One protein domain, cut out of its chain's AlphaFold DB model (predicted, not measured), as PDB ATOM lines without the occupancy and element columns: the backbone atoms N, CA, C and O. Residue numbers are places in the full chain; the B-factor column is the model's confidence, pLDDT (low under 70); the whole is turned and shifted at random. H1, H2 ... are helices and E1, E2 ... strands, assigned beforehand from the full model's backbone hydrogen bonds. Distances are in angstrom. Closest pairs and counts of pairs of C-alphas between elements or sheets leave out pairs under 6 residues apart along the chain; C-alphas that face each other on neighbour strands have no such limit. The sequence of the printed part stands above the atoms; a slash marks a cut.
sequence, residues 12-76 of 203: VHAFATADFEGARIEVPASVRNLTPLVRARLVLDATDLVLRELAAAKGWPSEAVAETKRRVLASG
ATOM      1  N   VAL A  12     -18.859   1.222  22.873       85.12
ATOM      2  CA  VAL A  12     -17.430   0.947  23.022       85.12
ATOM      3  C   VAL A  12     -17.253  -0.240  23.955       85.12
ATOM      4  O   VAL A  12     -17.656  -0.193  25.114       85.12
ATOM      5  N   HIS A  13     -16.613  -1.293  23.455       84.75
ATOM      6  CA  HIS A  13     -16.241  -2.473  24.226       84.75
ATOM      7  C   HIS A  13     -14.721  -2.578  24.276       84.75
ATOM      8  O   HIS A  13     -14.106  -3.003  23.301       84.75
ATOM      9  N   ALA A  14     -14.112  -2.186  25.393       83.81
ATOM     10  CA  ALA A  14     -12.696  -2.437  25.644       83.81
ATOM     11  C   ALA A  14     -12.510  -3.847  26.223       83.81
ATOM     12  O   ALA A  14     -13.332  -4.313  27.012       83.81
ATOM     13  N   PHE A  15     -11.436  -4.525  25.834       80.62
ATOM     14  CA  PHE A  15     -11.071  -5.828  26.372       80.62
ATOM     15  C   PHE A  15      -9.552  -5.950  26.476       80.62
ATOM     16  O   PHE A  15      -8.807  -5.429  25.648       80.62
ATOM     17  N   ALA A  16      -9.095  -6.656  27.504       77.94
ATOM     18  CA  ALA A  16      -7.689  -6.958  27.715       77.94
ATOM     19  C   ALA A  16      -7.553  -8.417  28.161       77.94
ATOM     20  O   ALA A  16      -8.299  -8.887  29.021       77.94
ATOM     21  N   THR A  17      -6.615  -9.130  27.556       78.00
ATOM     22  CA  THR A  17      -6.136 -10.454  27.955       78.00
ATOM     23  C   THR A  17      -4.677 -10.332  28.403       78.00
ATOM     24  O   THR A  17      -4.110  -9.241  28.380       78.00
ATOM     25  N   ALA A  18      -4.052 -11.436  28.825       78.56
ATOM     26  CA  ALA A  18      -2.638 -11.428  29.213       78.56
ATOM     27  C   ALA A  18      -1.703 -10.966  28.075       78.56
ATOM     28  O   ALA A  18      -0.709 -10.298  28.346       78.56
ATOM     29  N   ASP A  19      -2.054 -11.276  26.823       82.19
ATOM     30  CA  ASP A  19      -1.189 -11.068  25.653       82.19
ATOM     31  C   ASP A  19      -1.721 -10.013  24.672       82.19
ATOM     32  O   ASP A  19      -1.063  -9.700  23.678       82.19
ATOM     33  N   PHE A  20      -2.928  -9.483  24.896       77.75
ATOM     34  CA  PHE A  20      -3.580  -8.606  23.929       77.75
ATOM     35  C   PHE A  20      -4.525  -7.597  24.575       77.75
ATOM     36  O   PHE A  20      -5.350  -7.937  25.418       77.75
ATOM     37  N   GLU A  21      -4.485  -6.362  24.089       82.12
ATOM     38  CA  GLU A  21      -5.481  -5.337  24.384       82.12
ATOM     39  C   GLU A  21      -6.164  -4.906  23.105       82.12
ATOM     40  O   GLU A  21      -5.524  -4.688  22.075       82.12
ATOM     41  N   GLY A  22      -7.473  -4.731  23.184       82.62
ATOM     42  CA  GLY A  22      -8.249  -4.268  22.059       82.62
ATOM     43  C   GLY A  22      -9.498  -3.535  22.488       82.62
ATOM     44  O   GLY A  22      -9.878  -3.470  23.658       82.62
ATOM     45  N   ALA A  23     -10.162  -2.980  21.487       85.38
ATOM     46  CA  ALA A  23     -11.513  -2.508  21.642       85.38
ATOM     47  C   ALA A  23     -12.302  -2.725  20.364       85.38
ATOM     48  O   ALA A  23     -11.765  -2.711  19.255       85.38
ATOM     49  N   ARG A  24     -13.606  -2.889  20.537       86.50
ATOM     50  CA  ARG A  24     -14.588  -2.863  19.467       86.50
ATOM     51  C   ARG A  24     -15.432  -1.609  19.639       86.50
ATOM     52  O   ARG A  24     -16.057  -1.424  20.679       86.50
ATOM     53  N   ILE A  25     -15.420  -0.753  18.625       85.50
ATOM     54  CA  ILE A  25     -16.229   0.466  18.579       85.50
ATOM     55  C   ILE A  25     -17.310   0.244  17.529       85.50
ATOM     56  O   ILE A  25     -17.016   0.098  16.343       85.50
ATOM     57  N   GLU A  26     -18.559   0.204  17.968       86.38
ATOM     58  CA  GLU A  26     -19.718   0.095  17.097       86.38
ATOM     59  C   GLU A  26     -20.268   1.493  16.844       86.38
ATOM     60  O   GLU A  26     -20.595   2.230  17.772       86.38
ATOM     61  N   VAL A  27     -20.343   1.870  15.570       84.50
ATOM     62  CA  VAL A  27     -20.867   3.166  15.144       84.50
ATOM     63  C   VAL A  27     -22.109   2.953  14.285       84.50
ATOM     64  O   VAL A  27     -22.091   2.116  13.376       84.50
ATOM     65  N   PRO A  28     -23.194   3.708  14.503       85.69
ATOM     66  CA  PRO A  28     -24.371   3.584  13.662       85.69
ATOM     67  C   PRO A  28     -24.089   4.153  12.272       85.69
ATOM     68  O   PRO A  28     -23.313   5.096  12.095       85.69
ATOM     69  N   ALA A  29     -24.784   3.623  11.263       86.44
ATOM     70  CA  ALA A  29     -24.568   3.998   9.866       86.44
ATOM     71  C   ALA A  29     -24.731   5.508   9.601       86.44
ATOM     72  O   ALA A  29     -24.138   6.030   8.660       86.44
ATOM     73  N   SER A  30     -25.497   6.228  10.430       86.31
ATOM     74  CA  SER A  30     -25.682   7.682  10.343       86.31
ATOM     75  C   SER A  30     -24.384   8.479  10.522       86.31
ATOM     76  O   SER A  30     -24.274   9.575   9.972       86.31
ATOM     77  N   VAL A  31     -23.369   7.920  11.194       86.56
ATOM     78  CA  VAL A  31     -22.036   8.531  11.351       86.56
ATOM     79  C   VAL A  31     -21.371   8.805   9.998       86.56
ATOM     80  O   VAL A  31     -20.617   9.772   9.867       86.56
ATOM     81  N   ARG A  32     -21.704   8.035   8.951       86.81
ATOM     82  CA  ARG A  32     -21.198   8.267   7.585       86.81
ATOM     83  C   ARG A  32     -21.594   9.635   7.018       86.81
ATOM     84  O   ARG A  32     -20.898  10.157   6.155       86.81
ATOM     85  N   ASN A  33     -22.692  10.210   7.511       88.69
ATOM     86  CA  ASN A  33     -23.220  11.495   7.052       88.69
ATOM     87  C   ASN A  33     -22.567  12.688   7.772       88.69
ATOM     88  O   ASN A  33     -22.825  13.837   7.417       88.69
ATOM     89  N   LEU A  34     -21.743  12.439   8.795       87.44
ATOM     90  CA  LEU A  34     -21.001  13.487   9.487       87.44
ATOM     91  C   LEU A  34     -19.862  14.009   8.604       87.44
ATOM     92  O   LEU A  34     -19.274  13.277   7.803       87.44
ATOM     93  N   THR A  35     -19.505  15.281   8.794       89.56
ATOM     94  CA  THR A  35     -18.312  15.845   8.148       89.56
ATOM     95  C   THR A  35     -17.055  15.071   8.577       89.56
ATOM     96  O   THR A  35     -17.025  14.557   9.702       89.56
ATOM     97  N   PRO A  36     -16.000  15.003   7.740       86.56
ATOM     98  CA  PRO A  36     -14.773  14.275   8.078       86.56
ATOM     99  C   PRO A  36     -14.200  14.656   9.444       86.56
ATOM    100  O   PRO A  36     -13.886  13.793  10.255       86.56
ATOM    101  N   LEU A  37     -14.180  15.955   9.746       87.00
ATOM    102  CA  LEU A  37     -13.666  16.477  11.003       87.00
ATOM    103  C   LEU A  37     -14.502  16.050  12.219       87.00
ATOM    104  O   LEU A  37     -13.948  15.717  13.262       87.00
ATOM    105  N   VAL A  38     -15.833  16.051  12.104       89.62
ATOM    106  CA  VAL A  38     -16.713  15.593  13.193       89.62
ATOM    107  C   VAL A  38     -16.567  14.085  13.399       89.62
ATOM    108  O   VAL A  38     -16.486  13.636  14.539       89.62
ATOM    109  N   ARG A  39     -16.460  13.310  12.316       88.69
ATOM    110  CA  ARG A  39     -16.227  11.862  12.387       88.69
ATOM    111  C   ARG A  39     -14.879  11.530  13.033       88.69
ATOM    112  O   ARG A  39     -14.832  10.677  13.909       88.69
ATOM    113  N   ALA A  40     -13.808  12.233  12.666       87.31
ATOM    114  CA  ALA A  40     -12.487  12.043  13.264       87.31
ATOM    115  C   ALA A  40     -12.478  12.359  14.770       87.31
ATOM    116  O   ALA A  40     -11.871  11.635  15.554       87.31
ATOM    117  N   ARG A  41     -13.205  13.403  15.194       91.44
ATOM    118  CA  ARG A  41     -13.375  13.745  16.618       91.44
ATOM    119  C   ARG A  41     -14.146  12.675  17.381       91.44
ATOM    120  O   ARG A  41     -13.713  12.297  18.459       91.44
ATOM    121  N   LEU A  42     -15.220  12.148  16.794       90.00
ATOM    122  CA  LEU A  42     -15.982  11.043  17.378       90.00
ATOM    123  C   LEU A  42     -15.107   9.801  17.593       90.00
ATOM    124  O   LEU A  42     -15.153   9.198  18.660       90.00
ATOM    125  N   VAL A  43     -14.289   9.438  16.598       87.56
ATOM    126  CA  VAL A  43     -13.338   8.321  16.720       87.56
ATOM    127  C   VAL A  43     -12.318   8.599  17.824       87.56
ATOM    128  O   VAL A  43     -12.100   7.733  18.664       87.56
ATOM    129  N   LEU A  44     -11.749   9.809  17.883       91.56
ATOM    130  CA  LEU A  44     -10.827  10.190  18.957       91.56
ATOM    131  C   LEU A  44     -11.480  10.089  20.340       91.56
ATOM    132  O   LEU A  44     -10.843   9.599  21.267       91.56
ATOM    133  N   ASP A  45     -12.723  10.545  20.495       91.88
ATOM    134  CA  ASP A  45     -13.447  10.468  21.766       91.88
ATOM    135  C   ASP A  45     -13.703   9.014  22.187       91.88
ATOM    136  O   ASP A  45     -13.499   8.673  23.351       91.88
ATOM    137  N   ALA A  46     -14.068   8.143  21.243       90.81
ATOM    138  CA  ALA A  46     -14.231   6.715  21.505       90.81
ATOM    139  C   ALA A  46     -12.897   6.038  21.874       90.81
ATOM    140  O   ALA A  46     -12.843   5.266  22.829       90.81
ATOM    141  N   THR A  47     -11.801   6.354  21.175       90.69
ATOM    142  CA  THR A  47     -10.460   5.839  21.498       90.69
ATOM    143  C   THR A  47      -9.953   6.350  22.848       90.69
ATOM    144  O   THR A  47      -9.380   5.577  23.608       90.69
ATOM    145  N   ASP A  48     -10.179   7.624  23.177       92.75
ATOM    146  CA  ASP A  48      -9.851   8.206  24.487       92.75
ATOM    147  C   ASP A  48     -10.615   7.505  25.614       92.75
ATOM    148  O   ASP A  48     -10.020   7.202  26.646       92.75
ATOM    149  N   LEU A  49     -11.897   7.181  25.407       91.00
ATOM    150  CA  LEU A  49     -12.675   6.402  26.370       91.00
ATOM    151  C   LEU A  49     -12.039   5.025  26.617       91.00
ATOM    152  O   LEU A  49     -11.767   4.688  27.766       91.00
ATOM    153  N   VAL A  50     -11.719   4.274  25.554       90.69
ATOM    154  CA  VAL A  50     -11.017   2.978  25.661       90.69
ATOM    155  C   VAL A  50      -9.710   3.118  26.438       90.69
ATOM    156  O   VAL A  50      -9.443   2.343  27.354       90.69
ATOM    157  N   LEU A  51      -8.887   4.106  26.079       91.31
ATOM    158  CA  LEU A  51      -7.575   4.307  26.689       91.31
ATOM    159  C   LEU A  51      -7.672   4.637  28.178       91.31
ATOM    160  O   LEU A  51      -6.813   4.206  28.940       91.31
ATOM    161  N   ARG A  52      -8.695   5.385  28.600       91.69
ATOM    162  CA  ARG A  52      -8.928   5.697  30.017       91.69
ATOM    163  C   ARG A  52      -9.327   4.465  30.817       91.69
ATOM    164  O   ARG A  52      -8.785   4.276  31.901       91.69
ATOM    165  N   GLU A  53     -10.210   3.628  30.277       89.56
ATOM    166  CA  GLU A  53     -10.599   2.368  30.922       89.56
ATOM    167  C   GLU A  53      -9.396   1.418  31.050       89.56
ATOM    168  O   GLU A  53      -9.124   0.889  32.128       89.56
ATOM    169  N   LEU A  54      -8.598   1.278  29.982       87.88
ATOM    170  CA  LEU A  54      -7.361   0.488  30.014       87.88
ATOM    171  C   LEU A  54      -6.340   1.059  31.004       87.88
ATOM    172  O   LEU A  54      -5.727   0.310  31.764       87.88
ATOM    173  N   ALA A  55      -6.173   2.381  31.031       90.94
ATOM    174  CA  ALA A  55      -5.270   3.048  31.957       90.94
ATOM    175  C   ALA A  55      -5.671   2.819  33.415       90.94
ATOM    176  O   ALA A  55      -4.808   2.504  34.232       90.94
ATOM    177  N   ALA A  56      -6.963   2.919  33.733       90.19
ATOM    178  CA  ALA A  56      -7.479   2.640  35.067       90.19
ATOM    179  C   ALA A  56      -7.215   1.183  35.475       90.19
ATOM    180  O   ALA A  56      -6.671   0.940  36.551       90.19
ATOM    181  N   ALA A  57      -7.513   0.226  34.592       88.12
ATOM    182  CA  ALA A  57      -7.279  -1.196  34.844       88.12
ATOM    183  C   ALA A  57      -5.792  -1.534  35.062       88.12
ATOM    184  O   ALA A  57      -5.465  -2.461  35.801       88.12
ATOM    185  N   LYS A  58      -4.887  -0.775  34.435       88.25
ATOM    186  CA  LYS A  58      -3.434  -0.998  34.485       88.25
ATOM    187  C   LYS A  58      -2.674  -0.104  35.459       88.25
ATOM    188  O   LYS A  58      -1.450  -0.205  35.541       88.25
ATOM    189  N   GLY A  59      -3.362   0.794  36.160       93.19
ATOM    190  CA  GLY A  59      -2.722   1.782  37.028       93.19
ATOM    191  C   GLY A  59      -1.838   2.782  36.273       93.19
ATOM    192  O   GLY A  59      -0.874   3.301  36.836       93.19
ATOM    193  N   TRP A  60      -2.122   3.049  34.995       94.38
ATOM    194  CA  TRP A  60      -1.419   4.088  34.245       94.38
ATOM    195  C   TRP A  60      -1.850   5.489  34.711       94.38
ATOM    196  O   TRP A  60      -3.015   5.690  35.064       94.38
ATOM    197  N   PRO A  61      -0.959   6.497  34.666       95.81
ATOM    198  CA  PRO A  61      -1.315   7.860  35.051       95.81
ATOM    199  C   PRO A  61      -2.396   8.452  34.134       95.81
ATOM    200  O   PRO A  61      -2.173   8.661  32.938       95.81
ATOM    201  N   SER A  62      -3.557   8.788  34.696       94.06
ATOM    202  CA  SER A  62      -4.685   9.374  33.955       94.06
ATOM    203  C   SER A  62      -4.328  10.707  33.282       94.06
ATOM    204  O   SER A  62      -4.785  10.992  32.172       94.06
ATOM    205  N   GLU A  63      -3.451  11.500  33.902       96.00
ATOM    206  CA  GLU A  63      -2.953  12.758  33.338       96.00
ATOM    207  C   GLU A  63      -2.176  12.553  32.034       96.00
ATOM    208  O   GLU A  63      -2.314  13.357  31.109       96.00
ATOM    209  N   ALA A  64      -1.410  11.461  31.918       95.06
ATOM    210  CA  ALA A  64      -0.658  11.140  30.707       95.06
ATOM    211  C   ALA A  64      -1.590  10.766  29.540       95.06
ATOM    212  O   ALA A  64      -1.358  11.163  28.393       95.06
ATOM    213  N   VAL A  65      -2.691  10.065  29.826       94.50
ATOM    214  CA  VAL A  65      -3.735   9.762  28.832       94.50
ATOM    215  C   VAL A  65      -4.435  11.042  28.375       94.50
ATOM    216  O   VAL A  65      -4.545  11.300  27.175       94.50
ATOM    217  N   ALA A  66      -4.836  11.899  29.318       94.50
ATOM    218  CA  ALA A  66      -5.463  13.181  29.002       94.50
ATOM    219  C   ALA A  66      -4.538  14.092  28.175       94.50
ATOM    220  O   ALA A  66      -4.982  14.755  27.234       94.50
ATOM    221  N   GLU A  67      -3.241  14.102  28.488       96.12
ATOM    222  CA  GLU A  67      -2.227  14.823  27.720       96.12
ATOM    223  C   GLU A  67      -2.086  14.285  26.294       96.12
ATOM    224  O   GLU A  67      -1.968  15.062  25.348       96.12
ATOM    225  N   THR A  68      -2.183  12.968  26.112       93.81
ATOM    226  CA  THR A  68      -2.147  12.346  24.783       93.81
ATOM    227  C   THR A  68      -3.284  12.867  23.902       93.81
ATOM    228  O   THR A  68      -3.030  13.335  22.789       93.81
ATOM    229  N   LYS A  69      -4.523  12.908  24.412       94.81
ATOM    230  CA  LYS A  69      -5.661  13.496  23.681       94.81
ATOM    231  C   LYS A  69      -5.416  14.961  23.316       94.81
ATOM    232  O   LYS A  69      -5.684  15.363  22.182       94.81
ATOM    233  N   ARG A  70      -4.889  15.765  24.250       96.31
ATOM    234  CA  ARG A  70      -4.571  17.182  23.994       96.31
ATOM    235  C   ARG A  70      -3.561  17.343  22.864       96.31
ATOM    236  O   ARG A  70      -3.775  18.177  21.989       96.31
ATOM    237  N   ARG A  71      -2.511  16.519  22.831       94.56
ATOM    238  CA  ARG A  71      -1.504  16.541  21.757       94.56
ATOM    239  C   ARG A  71      -2.090  16.173  20.397       94.56
ATOM    240  O   ARG A  71      -1.775  16.838  19.415       94.56
ATOM    241  N   VAL A  72      -2.977  15.178  20.341       93.19
ATOM    242  CA  VAL A  72      -3.671  14.790  19.097       93.19
ATOM    243  C   VAL A  72      -4.590  15.911  18.595       93.19
ATOM    244  O   VAL A  72      -4.644  16.194  17.399       93.19
ATOM    245  N   LEU A  73      -5.284  16.606  19.497       94.62
ATOM    246  CA  LEU A  73      -6.086  17.778  19.131       94.62
ATOM    247  C   LEU A  73      -5.209  18.943  18.654       94.62
ATOM    248  O   LEU A  73      -5.528  19.570  17.644       94.62
ATOM    249  N   ALA A  74      -4.092  19.206  19.337       94.38
ATOM    250  CA  ALA A  74      -3.140  20.252  18.968       94.38
ATOM    251  C   ALA A  74      -2.460  19.988  17.611       94.38
ATOM    252  O   ALA A  74      -2.134  20.938  16.902       94.38
ATOM    253  N   SER A  75      -2.300  18.721  17.205       90.06
ATOM    254  CA  SER A  75      -1.806  18.360  15.868       90.06
ATOM    255  C   SER A  75      -2.865  18.484  14.764       90.06
ATOM    256  O   SER A  75      -2.581  18.193  13.600       90.06
ATOM    257  N   GLY A  76      -4.091  18.898  15.104       91.75
ATOM    258  CA  GLY A  76      -5.202  18.990  14.161       91.75
ATOM    259  C   GLY A  76      -5.713  17.627  13.698       91.75
ATOM    260  O   GLY A  76      -6.243  17.538  12.597       91.75
TER     261      GLY A  76
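AT A GLANCE: This is residues 12 to 76 of the 203 residues of an uncharacterized protein of Microlunatus flavus (UniProt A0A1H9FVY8). What shape does the model have? A long helix, H2, runs through the middle, with the two-stranded hairpin E1 and E2 on one side of it and the helix H3 folded back along its other side. The short helix H1 sits at the turn where the chain passes from the strand hairpin into H2. How is it made up? The printed part has 65 residues, with two named strands and three named helices in the order E1, E2, H1, H2, H3; the sheet E1 - E2 is antiparallel and the class is mixed, helices and strands. It is only just loose, close to compact, with a radius of gyration of the C-alphas of 13.3 A and spans of 37 by 26 by 15 A.

HOW THE PARTS SIT: How do the strands pair? E1, residues 12 to 16, and E2, residues 21 to 26, form a hairpin of antiparallel neighbours at 165 degrees. N 13 and O 24 are 2.8 A apart and N 15 and O 22 are 2.9 A apart, both within hydrogen-bond range. What comes near the strands? H2, residues 36 to 58, has its closest C-alphas to E1 at Val 50 and Ala 14, 5.7 A apart, and to E2 at Val 50 and Ala 23, 6.8 A apart. Where do the other helices stand? H1, residues 29 to 33, is close to but not clearly touching H2, the closest C-alphas being those of Val 31 and Arg 39, 6.8 A apart. H3, residues 62 to 74, touches H2 in a helical hairpin, opposite ways at a shallow tilt of 16 degrees, with the closest C-alphas at Ala 55 and Ser 62, 6.7 A apart; H3 is apart from E1, E2 and H1. Are the helix backbones complete? In H2 and H3 every O i to N i+4 pair is within hydrogen-bond range; in H1 0 of 1 is, beside 2 of 2 O i to N i+3 pairs.

IN THESE COORDINATES: Where does the first element lie? E1 begins at C-alpha 12 (-17.430, 0.947, 23.022) and is 13.4 A long; E2 is 16.9 A and H1 8.1 A. Where are the longer helices? H2 begins at C-alpha 36 (-14.773, 14.275, 8.078) and is 32.5 A long. H3, 18.6 A long, ends at C-alpha 74 (-3.140, 20.252, 18.968).

THE WHOLE: How large is it? The two C-alphas farthest apart are those of Ala 18 and Asn 33, at 37.9 A. Are there cuts or long links? The printed part has no cut, and the four links between its elements are tight. How confident is the model? The mean pLDDT of the printed part is 89.0, and no printed residue is under 70.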